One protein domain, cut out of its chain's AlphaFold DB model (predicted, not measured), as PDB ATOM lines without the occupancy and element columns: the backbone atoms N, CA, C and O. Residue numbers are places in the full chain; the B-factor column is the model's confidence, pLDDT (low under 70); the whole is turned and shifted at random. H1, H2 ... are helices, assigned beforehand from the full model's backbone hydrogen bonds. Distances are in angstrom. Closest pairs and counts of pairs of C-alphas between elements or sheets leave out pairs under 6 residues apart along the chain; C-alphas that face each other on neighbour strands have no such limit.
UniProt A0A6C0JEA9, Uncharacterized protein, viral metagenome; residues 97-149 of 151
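Overview. This is residues 97 to 149 of the 151 residues of an uncharacterized protein of viral metagenome (UniProt A0A6C0JEA9). Two long helices, H1 and then H2, run side by side in opposite ways, and a loop of residues 122 to 128 turns the backbone back at one end of the rod. The pair is loosely joined, with few close C-alphas between the helices. The printed part has 53 residues, 44 of them in the two named helices, with no named strand: all helix. It is loose, with a radius of gyration of the C-alphas of 13.3 A, and spans 42 by 18 by 9 A.

Along the chain. H1, residues 97 to 121, is 36.2 A long and begins at C-alpha 97 (170.325, 262.703, 224.488). H2, residues 129 to 147, is 27.2 A long and ends at C-alpha 147 (179.941, 262.930, 211.336).

Arrangement. H1 and H2 are close but not clearly touching, with 2 pairs of C-alphas within 8 A. Their closest C-alphas, those of Ile 118 and Ile 131, are 7.3 A apart. The helices run opposite ways at a shallow tilt of 18 degrees. In H1 and H2 every O i to N i+4 pair is within hydrogen-bond range.

Size, cuts and confidence. The two C-alphas farthest apart, those of Asn 97 and Gly 124, are 42.6 A apart. The printed part has no cut, and the link from H1 to H2 is short. Confidence is low, with pLDDT under 70, at residue 114 and residues 117 to 128.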
ATOM      1  N   ASN A  97     169.214 263.173 223.663       74.75
ATOM      2  CA  ASN A  97     170.325 262.703 224.488       74.75
ATOM      3  C   ASN A  97     170.146 261.235 224.904       74.75
ATOM      4  O   ASN A  97     171.086 260.450 224.790       74.75
ATOM      5  N   ALA A  98     168.933 260.821 225.287       78.94
ATOM      6  CA  ALA A  98     168.636 259.427 225.620       78.94
ATOM      7  C   ALA A  98     168.901 258.469 224.443       78.94
ATOM      8  O   ALA A  98     169.529 257.424 224.625       78.94
ATOM      9  N   PHE A  99     168.499 258.845 223.222       79.19
ATOM     10  CA  PHE A  99     168.789 258.059 222.020       79.19
ATOM     11  C   PHE A  99     170.296 257.960 221.742       79.19
ATOM     12  O   PHE A  99     170.791 256.875 221.431       79.19
ATOM     13  N   ARG A 100     171.043 259.061 221.911       78.81
ATOM     14  CA  ARG A 100     172.511 259.059 221.780       78.81
ATOM     15  C   ARG A 100     173.165 258.098 222.764       78.81
ATOM     16  O   ARG A 100     173.976 257.272 222.354       78.81
ATOM     17  N   TYR A 101     172.786 258.161 224.040       81.25
ATOM     18  CA  TYR A 101     173.331 257.268 225.061       81.25
ATOM     19  C   TYR A 101     172.966 255.806 224.807       81.25
ATOM     20  O   TYR A 101     173.834 254.943 224.925       81.25
ATOM     21  N   MET A 102     171.727 255.524 224.395       83.94
ATOM     22  CA  MET A 102     171.303 254.175 224.014       83.94
ATOM     23  C   MET A 102     172.136 253.639 222.843       83.94
ATOM     24  O   MET A 102     172.628 252.513 222.906       83.94
ATOM     25  N   LEU A 103     172.349 254.458 221.808       81.06
ATOM     26  CA  LEU A 103     173.169 254.092 220.658       81.06
ATOM     27  C   LEU A 103     174.613 253.802 221.088       81.06
ATOM     28  O   LEU A 103     175.131 252.732 220.782       81.06
ATOM     29  N   ILE A 104     175.237 254.688 221.869       83.06
ATOM     30  CA  ILE A 104     176.590 254.475 222.408       83.06
ATOM     31  C   ILE A 104     176.658 253.170 223.218       83.06
ATOM     32  O   ILE A 104     177.620 252.413 223.081       83.06
ATOM     33  N   HIS A 105     175.636 252.869 224.022       84.06
ATOM     34  CA  HIS A 105     175.610 251.677 224.868       84.06
ATOM     35  C   HIS A 105     175.521 250.372 224.060       84.06
ATOM     36  O   HIS A 105     176.232 249.404 224.353       84.06
ATOM     37  N   VAL A 106     174.699 250.351 223.007       84.06
ATOM     38  CA  VAL A 106     174.604 249.209 222.080       84.06
ATOM     39  C   VAL A 106     175.936 248.991 221.362       84.06
ATOM     40  O   VAL A 106     176.421 247.860 221.285       84.06
ATOM     41  N   LEU A 107     176.567 250.068 220.895       79.31
ATOM     42  CA  LEU A 107     177.851 249.993 220.196       79.31
ATOM     43  C   LEU A 107     178.978 249.502 221.109       79.31
ATOM     44  O   LEU A 107     179.766 248.646 220.705       79.31
ATOM     45  N   LEU A 108     179.020 249.978 222.355       82.75
ATOM     46  CA  LEU A 108     179.977 249.501 223.350       82.75
ATOM     47  C   LEU A 108     179.781 248.009 223.649       82.75
ATOM     48  O   LEU A 108     180.755 247.265 223.736       82.75
ATOM     49  N   SER A 109     178.530 247.555 223.748       79.94
ATOM     50  CA  SER A 109     178.206 246.143 223.976       79.94
ATOM     51  C   SER A 109     178.666 245.251 222.817       79.94
ATOM     52  O   SER A 109     179.263 244.199 223.049       79.94
ATOM     53  N   LEU A 110     178.471 245.695 221.569       80.31
ATOM     54  CA  LEU A 110     178.983 245.011 220.375       80.31
ATOM     55  C   LEU A 110     180.517 244.941 220.360       80.31
ATOM     56  O   LEU A 110     181.091 243.899 220.032       80.31
ATOM     57  N   LEU A 111     181.192 246.022 220.755       79.75
ATOM     58  CA  LEU A 111     182.651 246.062 220.847       79.75
ATOM     59  C   LEU A 111     183.179 245.095 221.924       79.75
ATOM     60  O   LEU A 111     184.163 244.394 221.709       79.75
ATOM     61  N   LEU A 112     182.512 245.011 223.077       81.25
ATOM     62  CA  LEU A 112     182.899 244.092 224.153       81.25
ATOM     63  C   LEU A 112     182.659 242.622 223.778       81.25
ATOM     64  O   LEU A 112     183.526 241.783 224.026       81.25
ATOM     65  N   TYR A 113     181.523 242.315 223.143       81.06
ATOM     66  CA  TYR A 113     181.212 240.971 222.644       81.06
ATOM     67  C   TYR A 113     182.290 240.468 221.671       81.06
ATOM     68  O   TYR A 113     182.827 239.370 221.816       81.06
ATOM     69  N   THR A 114     182.674 241.319 220.725       69.50
ATOM     70  CA  THR A 114     183.677 240.995 219.702       69.50
ATOM     71  C   THR A 114     185.096 240.902 220.262       69.50
ATOM     72  O   THR A 114     185.849 240.020 219.853       69.50
ATOM     73  N   VAL A 115     185.470 241.726 221.247       74.25
ATOM     74  CA  VAL A 115     186.734 241.549 221.987       74.25
ATOM     75  C   VAL A 115     186.764 240.186 222.690       74.25
ATOM     76  O   VAL A 115     187.798 239.515 222.661       74.25
ATOM     77  N   GLY A 116     185.637 239.744 223.257       72.12
ATOM     78  CA  GLY A 116     185.485 238.401 223.821       72.12
ATOM     79  C   GLY A 116     185.768 237.296 222.797       72.12
ATOM     80  O   GLY A 116     186.616 236.435 223.044       72.12
ATOM     81  N   GLU A 117     185.144 237.367 221.620       68.12
ATOM     82  CA  GLU A 117     185.379 236.437 220.501       68.12
ATOM     83  C   GLU A 117     186.849 236.442 220.039       68.12
ATOM     84  O   GLU A 117     187.475 235.390 219.887       68.12
ATOM     85  N   ILE A 118     187.469 237.621 219.907       67.19
ATOM     86  CA  ILE A 118     188.884 237.756 219.518       67.19
ATOM     87  C   ILE A 118     189.816 237.108 220.555       67.19
ATOM     88  O   ILE A 118     190.806 236.463 220.185       67.19
ATOM     89  N   ILE A 119     189.521 237.249 221.852       65.06
ATOM     90  CA  ILE A 119     190.292 236.607 222.929       65.06
ATOM     91  C   ILE A 119     190.177 235.078 222.838       65.06
ATOM     92  O   ILE A 119     191.183 234.383 223.018       65.06
ATOM     93  N   VAL A 120     188.998 234.547 222.502       63.19
ATOM     94  CA  VAL A 120     188.787 233.104 222.291       63.19
ATOM     95  C   VAL A 120     189.574 232.601 221.072       63.19
ATOM     96  O   VAL A 120     190.228 231.555 221.145       63.19
ATOM     97  N   ILE A 121     189.604 233.373 219.982       61.09
ATOM     98  CA  ILE A 121     190.325 233.036 218.741       61.09
ATOM     99  C   ILE A 121     191.857 233.067 218.932       61.09
ATOM    100  O   ILE A 121     192.577 232.292 218.289       61.09
ATOM    101  N   LYS A 122     192.382 233.875 219.869       55.56
ATOM    102  CA  LYS A 122     193.830 233.990 220.152       55.56
ATOM    103  C   LYS A 122     194.503 232.725 220.711       55.56
ATOM    104  O   LYS A 122     195.728 232.713 220.832       55.56
ATOM    105  N   ARG A 123     193.784 231.621 220.960       59.69
ATOM    106  CA  ARG A 123     194.377 230.295 221.252       59.69
ATOM    107  C   ARG A 123     194.925 229.581 219.997       59.69
ATOM    108  O   ARG A 123     194.716 228.386 219.811       59.69
ATOM    109  N   GLY A 124     195.666 230.305 219.153       56.97
ATOM    110  CA  GLY A 124     196.552 229.723 218.133       56.97
ATOM    111  C   GLY A 124     196.037 229.666 216.691       56.97
ATOM    112  O   GLY A 124     196.676 229.017 215.864       56.97
ATOM    113  N   LYS A 125     194.927 230.331 216.341       61.06
ATOM    114  CA  LYS A 125     194.470 230.419 214.941       61.06
ATOM    115  C   LYS A 125     194.990 231.682 214.247       61.06
ATOM    116  O   LYS A 125     195.088 232.745 214.854       61.06
ATOM    117  N   ARG A 126     195.330 231.538 212.957       62.72
ATOM    118  CA  ARG A 126     195.665 232.647 212.044       62.72
ATOM    119  C   ARG A 126     194.575 233.719 212.136       62.72
ATOM    120  O   ARG A 126     193.408 233.364 212.276       62.72
ATOM    121  N   LEU A 127     194.976 234.991 212.059       61.25
ATOM    122  CA  LEU A 127     194.080 236.150 212.091       61.25
ATOM    123  C   LEU A 127     192.920 235.901 211.114       61.25
ATOM    124  O   LEU A 127     193.159 235.777 209.911       61.25
ATOM    125  N   SER A 128     191.702 235.711 211.627       69.69
ATOM    126  CA  SER A 128     190.566 235.393 210.766       69.69
ATOM    127  C   SER A 128     190.129 236.645 210.014       69.69
ATOM    128  O   SER A 128     190.298 237.772 210.490       69.69
ATOM    129  N   LEU A 129     189.575 236.440 208.820       78.69
ATOM    130  CA  LEU A 129     188.996 237.497 207.990       78.69
ATOM    131  C   LEU A 129     187.968 238.328 208.788       78.69
ATOM    132  O   LEU A 129     187.849 239.535 208.589       78.69
ATOM    133  N   ASP A 130     187.308 237.696 209.762       72.44
ATOM    134  CA  ASP A 130     186.323 238.300 210.665       72.44
ATOM    135  C   ASP A 130     186.907 239.445 211.501       72.44
ATOM    136  O   ASP A 130     186.252 240.466 211.695       72.44
ATOM    137  N   ILE A 131     188.164 239.326 211.945       75.81
ATOM    138  CA  ILE A 131     188.841 240.382 212.717       75.81
ATOM    139  C   ILE A 131     189.101 241.602 211.831       75.81
ATOM    140  O   ILE A 131     188.966 242.742 212.276       75.81
ATOM    141  N   LEU A 132     189.459 241.376 210.564       78.69
ATOM    142  CA  LEU A 132     189.708 242.461 209.623       78.69
ATOM    143  C   LEU A 132     188.410 243.198 209.275       78.69
ATOM    144  O   LEU A 132     188.386 244.430 209.308       78.69
ATOM    145  N   TYR A 133     187.325 242.460 209.026       79.88
ATOM    146  CA  TYR A 133     186.000 243.058 208.873       79.88
ATOM    147  C   TYR A 133     185.601 243.836 210.120       79.88
ATOM    148  O   TYR A 133     185.138 244.965 210.004       79.88
ATOM    149  N   PHE A 134     185.843 243.297 211.312       75.81
ATOM    150  CA  PHE A 134     185.512 243.978 212.557       75.81
ATOM    151  C   PHE A 134     186.226 245.328 212.718       75.81
ATOM    152  O   PHE A 134     185.582 246.327 213.047       75.81
ATOM    153  N   ILE A 135     187.536 245.382 212.456       80.44
ATOM    154  CA  ILE A 135     188.306 246.636 212.503       80.44
ATOM    155  C   ILE A 135     187.759 247.629 211.467       80.44
ATOM    156  O   ILE A 135     187.572 248.810 211.772       80.44
ATOM    157  N   PHE A 136     187.447 247.149 210.262       83.75
ATOM    158  CA  PHE A 136     186.869 247.975 209.206       83.75
ATOM    159  C   PHE A 136     185.504 248.550 209.618       83.75
ATOM    160  O   PHE A 136     185.331 249.767 209.627       83.75
ATOM    161  N   PHE A 137     184.562 247.712 210.060       78.56
ATOM    162  CA  PHE A 137     183.232 248.149 210.493       78.56
ATOM    163  C   PHE A 137     183.283 249.059 211.727       78.56
ATOM    164  O   PHE A 137     182.576 250.065 211.760       78.56
ATOM    165  N   SER A 138     184.154 248.774 212.701       78.94
ATOM    166  CA  SER A 138     184.341 249.640 213.873       78.94
ATOM    167  C   SER A 138     184.877 251.020 213.492       78.94
ATOM    168  O   SER A 138     184.425 252.024 214.036       78.94
ATOM    169  N   SER A 139     185.806 251.104 212.534       83.88
ATOM    170  CA  SER A 139     186.331 252.403 212.092       83.88
ATOM    171  C   SER A 139     185.289 253.221 211.319       83.88
ATOM    172  O   SER A 139     185.132 254.410 211.595       83.88
ATOM    173  N   VAL A 140     184.507 252.589 210.434       85.44
ATOM    174  CA  VAL A 140     183.370 253.234 209.743       85.44
ATOM    175  C   VAL A 140     182.347 253.759 210.748       85.44
ATOM    176  O   VAL A 140     181.874 254.888 210.626       85.44
ATOM    177  N   LEU A 141     182.038 252.971 211.775       80.19
ATOM    178  CA  LEU A 141     181.103 253.354 212.822       80.19
ATOM    179  C   LEU A 141     181.575 254.585 213.611       80.19
ATOM    180  O   LEU A 141     180.790 255.505 213.828       80.19
ATOM    181  N   VAL A 142     182.851 254.639 214.004       83.19
ATOM    182  CA  VAL A 142     183.421 255.814 214.688       83.19
ATOM    183  C   VAL A 142     183.335 257.058 213.800       83.19
ATOM    184  O   VAL A 142     182.956 258.128 214.277       83.19
ATOM    185  N   ILE A 143     183.616 256.921 212.501       85.44
ATOM    186  CA  ILE A 143     183.483 258.021 211.536       85.44
ATOM    187  C   ILE A 143     182.032 258.514 211.463       85.44
ATOM    188  O   ILE A 143     181.808 259.724 211.456       85.44
ATOM    189  N   LEU A 144     181.045 257.610 211.459       79.56
ATOM    190  CA  LEU A 144     179.625 257.976 211.485       79.56
ATOM    191  C   LEU A 144     179.260 258.734 212.770       79.56
ATOM    192  O   LEU A 144     178.614 259.777 212.693       79.56
ATOM    193  N   LEU A 145     179.717 258.268 213.937       80.38
ATOM    194  CA  LEU A 145     179.468 258.950 215.216       80.38
ATOM    195  C   LEU A 145     180.014 260.386 215.222       80.38
ATOM    196  O   LEU A 145     179.321 261.309 215.652       80.38
ATOM    197  N   ILE A 146     181.222 260.587 214.689       86.12
ATOM    198  CA  ILE A 146     181.822 261.920 214.547       86.12
ATOM    199  C   ILE A 146     181.020 262.770 213.550       86.12
ATOM    200  O   ILE A 146     180.724 263.932 213.828       86.12
ATOM    201  N   ASN A 147     180.641 262.203 212.399       82.69
ATOM    202  CA  ASN A 147     179.941 262.930 211.336       82.69
ATOM    203  C   ASN A 147     178.590 263.498 211.802       82.69
ATOM    204  O   ASN A 147     178.269 264.650 211.512       82.69
ATOM    205  N   PHE A 148     177.843 262.729 212.592       81.31
ATOM    206  CA  PHE A 148     176.554 263.160 213.137       81.31
ATOM    207  C   PHE A 148     176.662 264.038 214.394       81.31
ATOM    208  O   PHE A 148     175.631 264.365 214.983       81.31
ATOM    209  N   LYS A 149     177.874 264.440 214.816       82.12
ATOM    210  CA  LYS A 149     178.111 265.153 216.089       82.12
ATOM    211  C   LYS A 149     177.466 264.424 217.280       82.12
ATOM    212  O   LYS A 149     176.854 265.042 218.153       82.12
TER     213      LYS A 149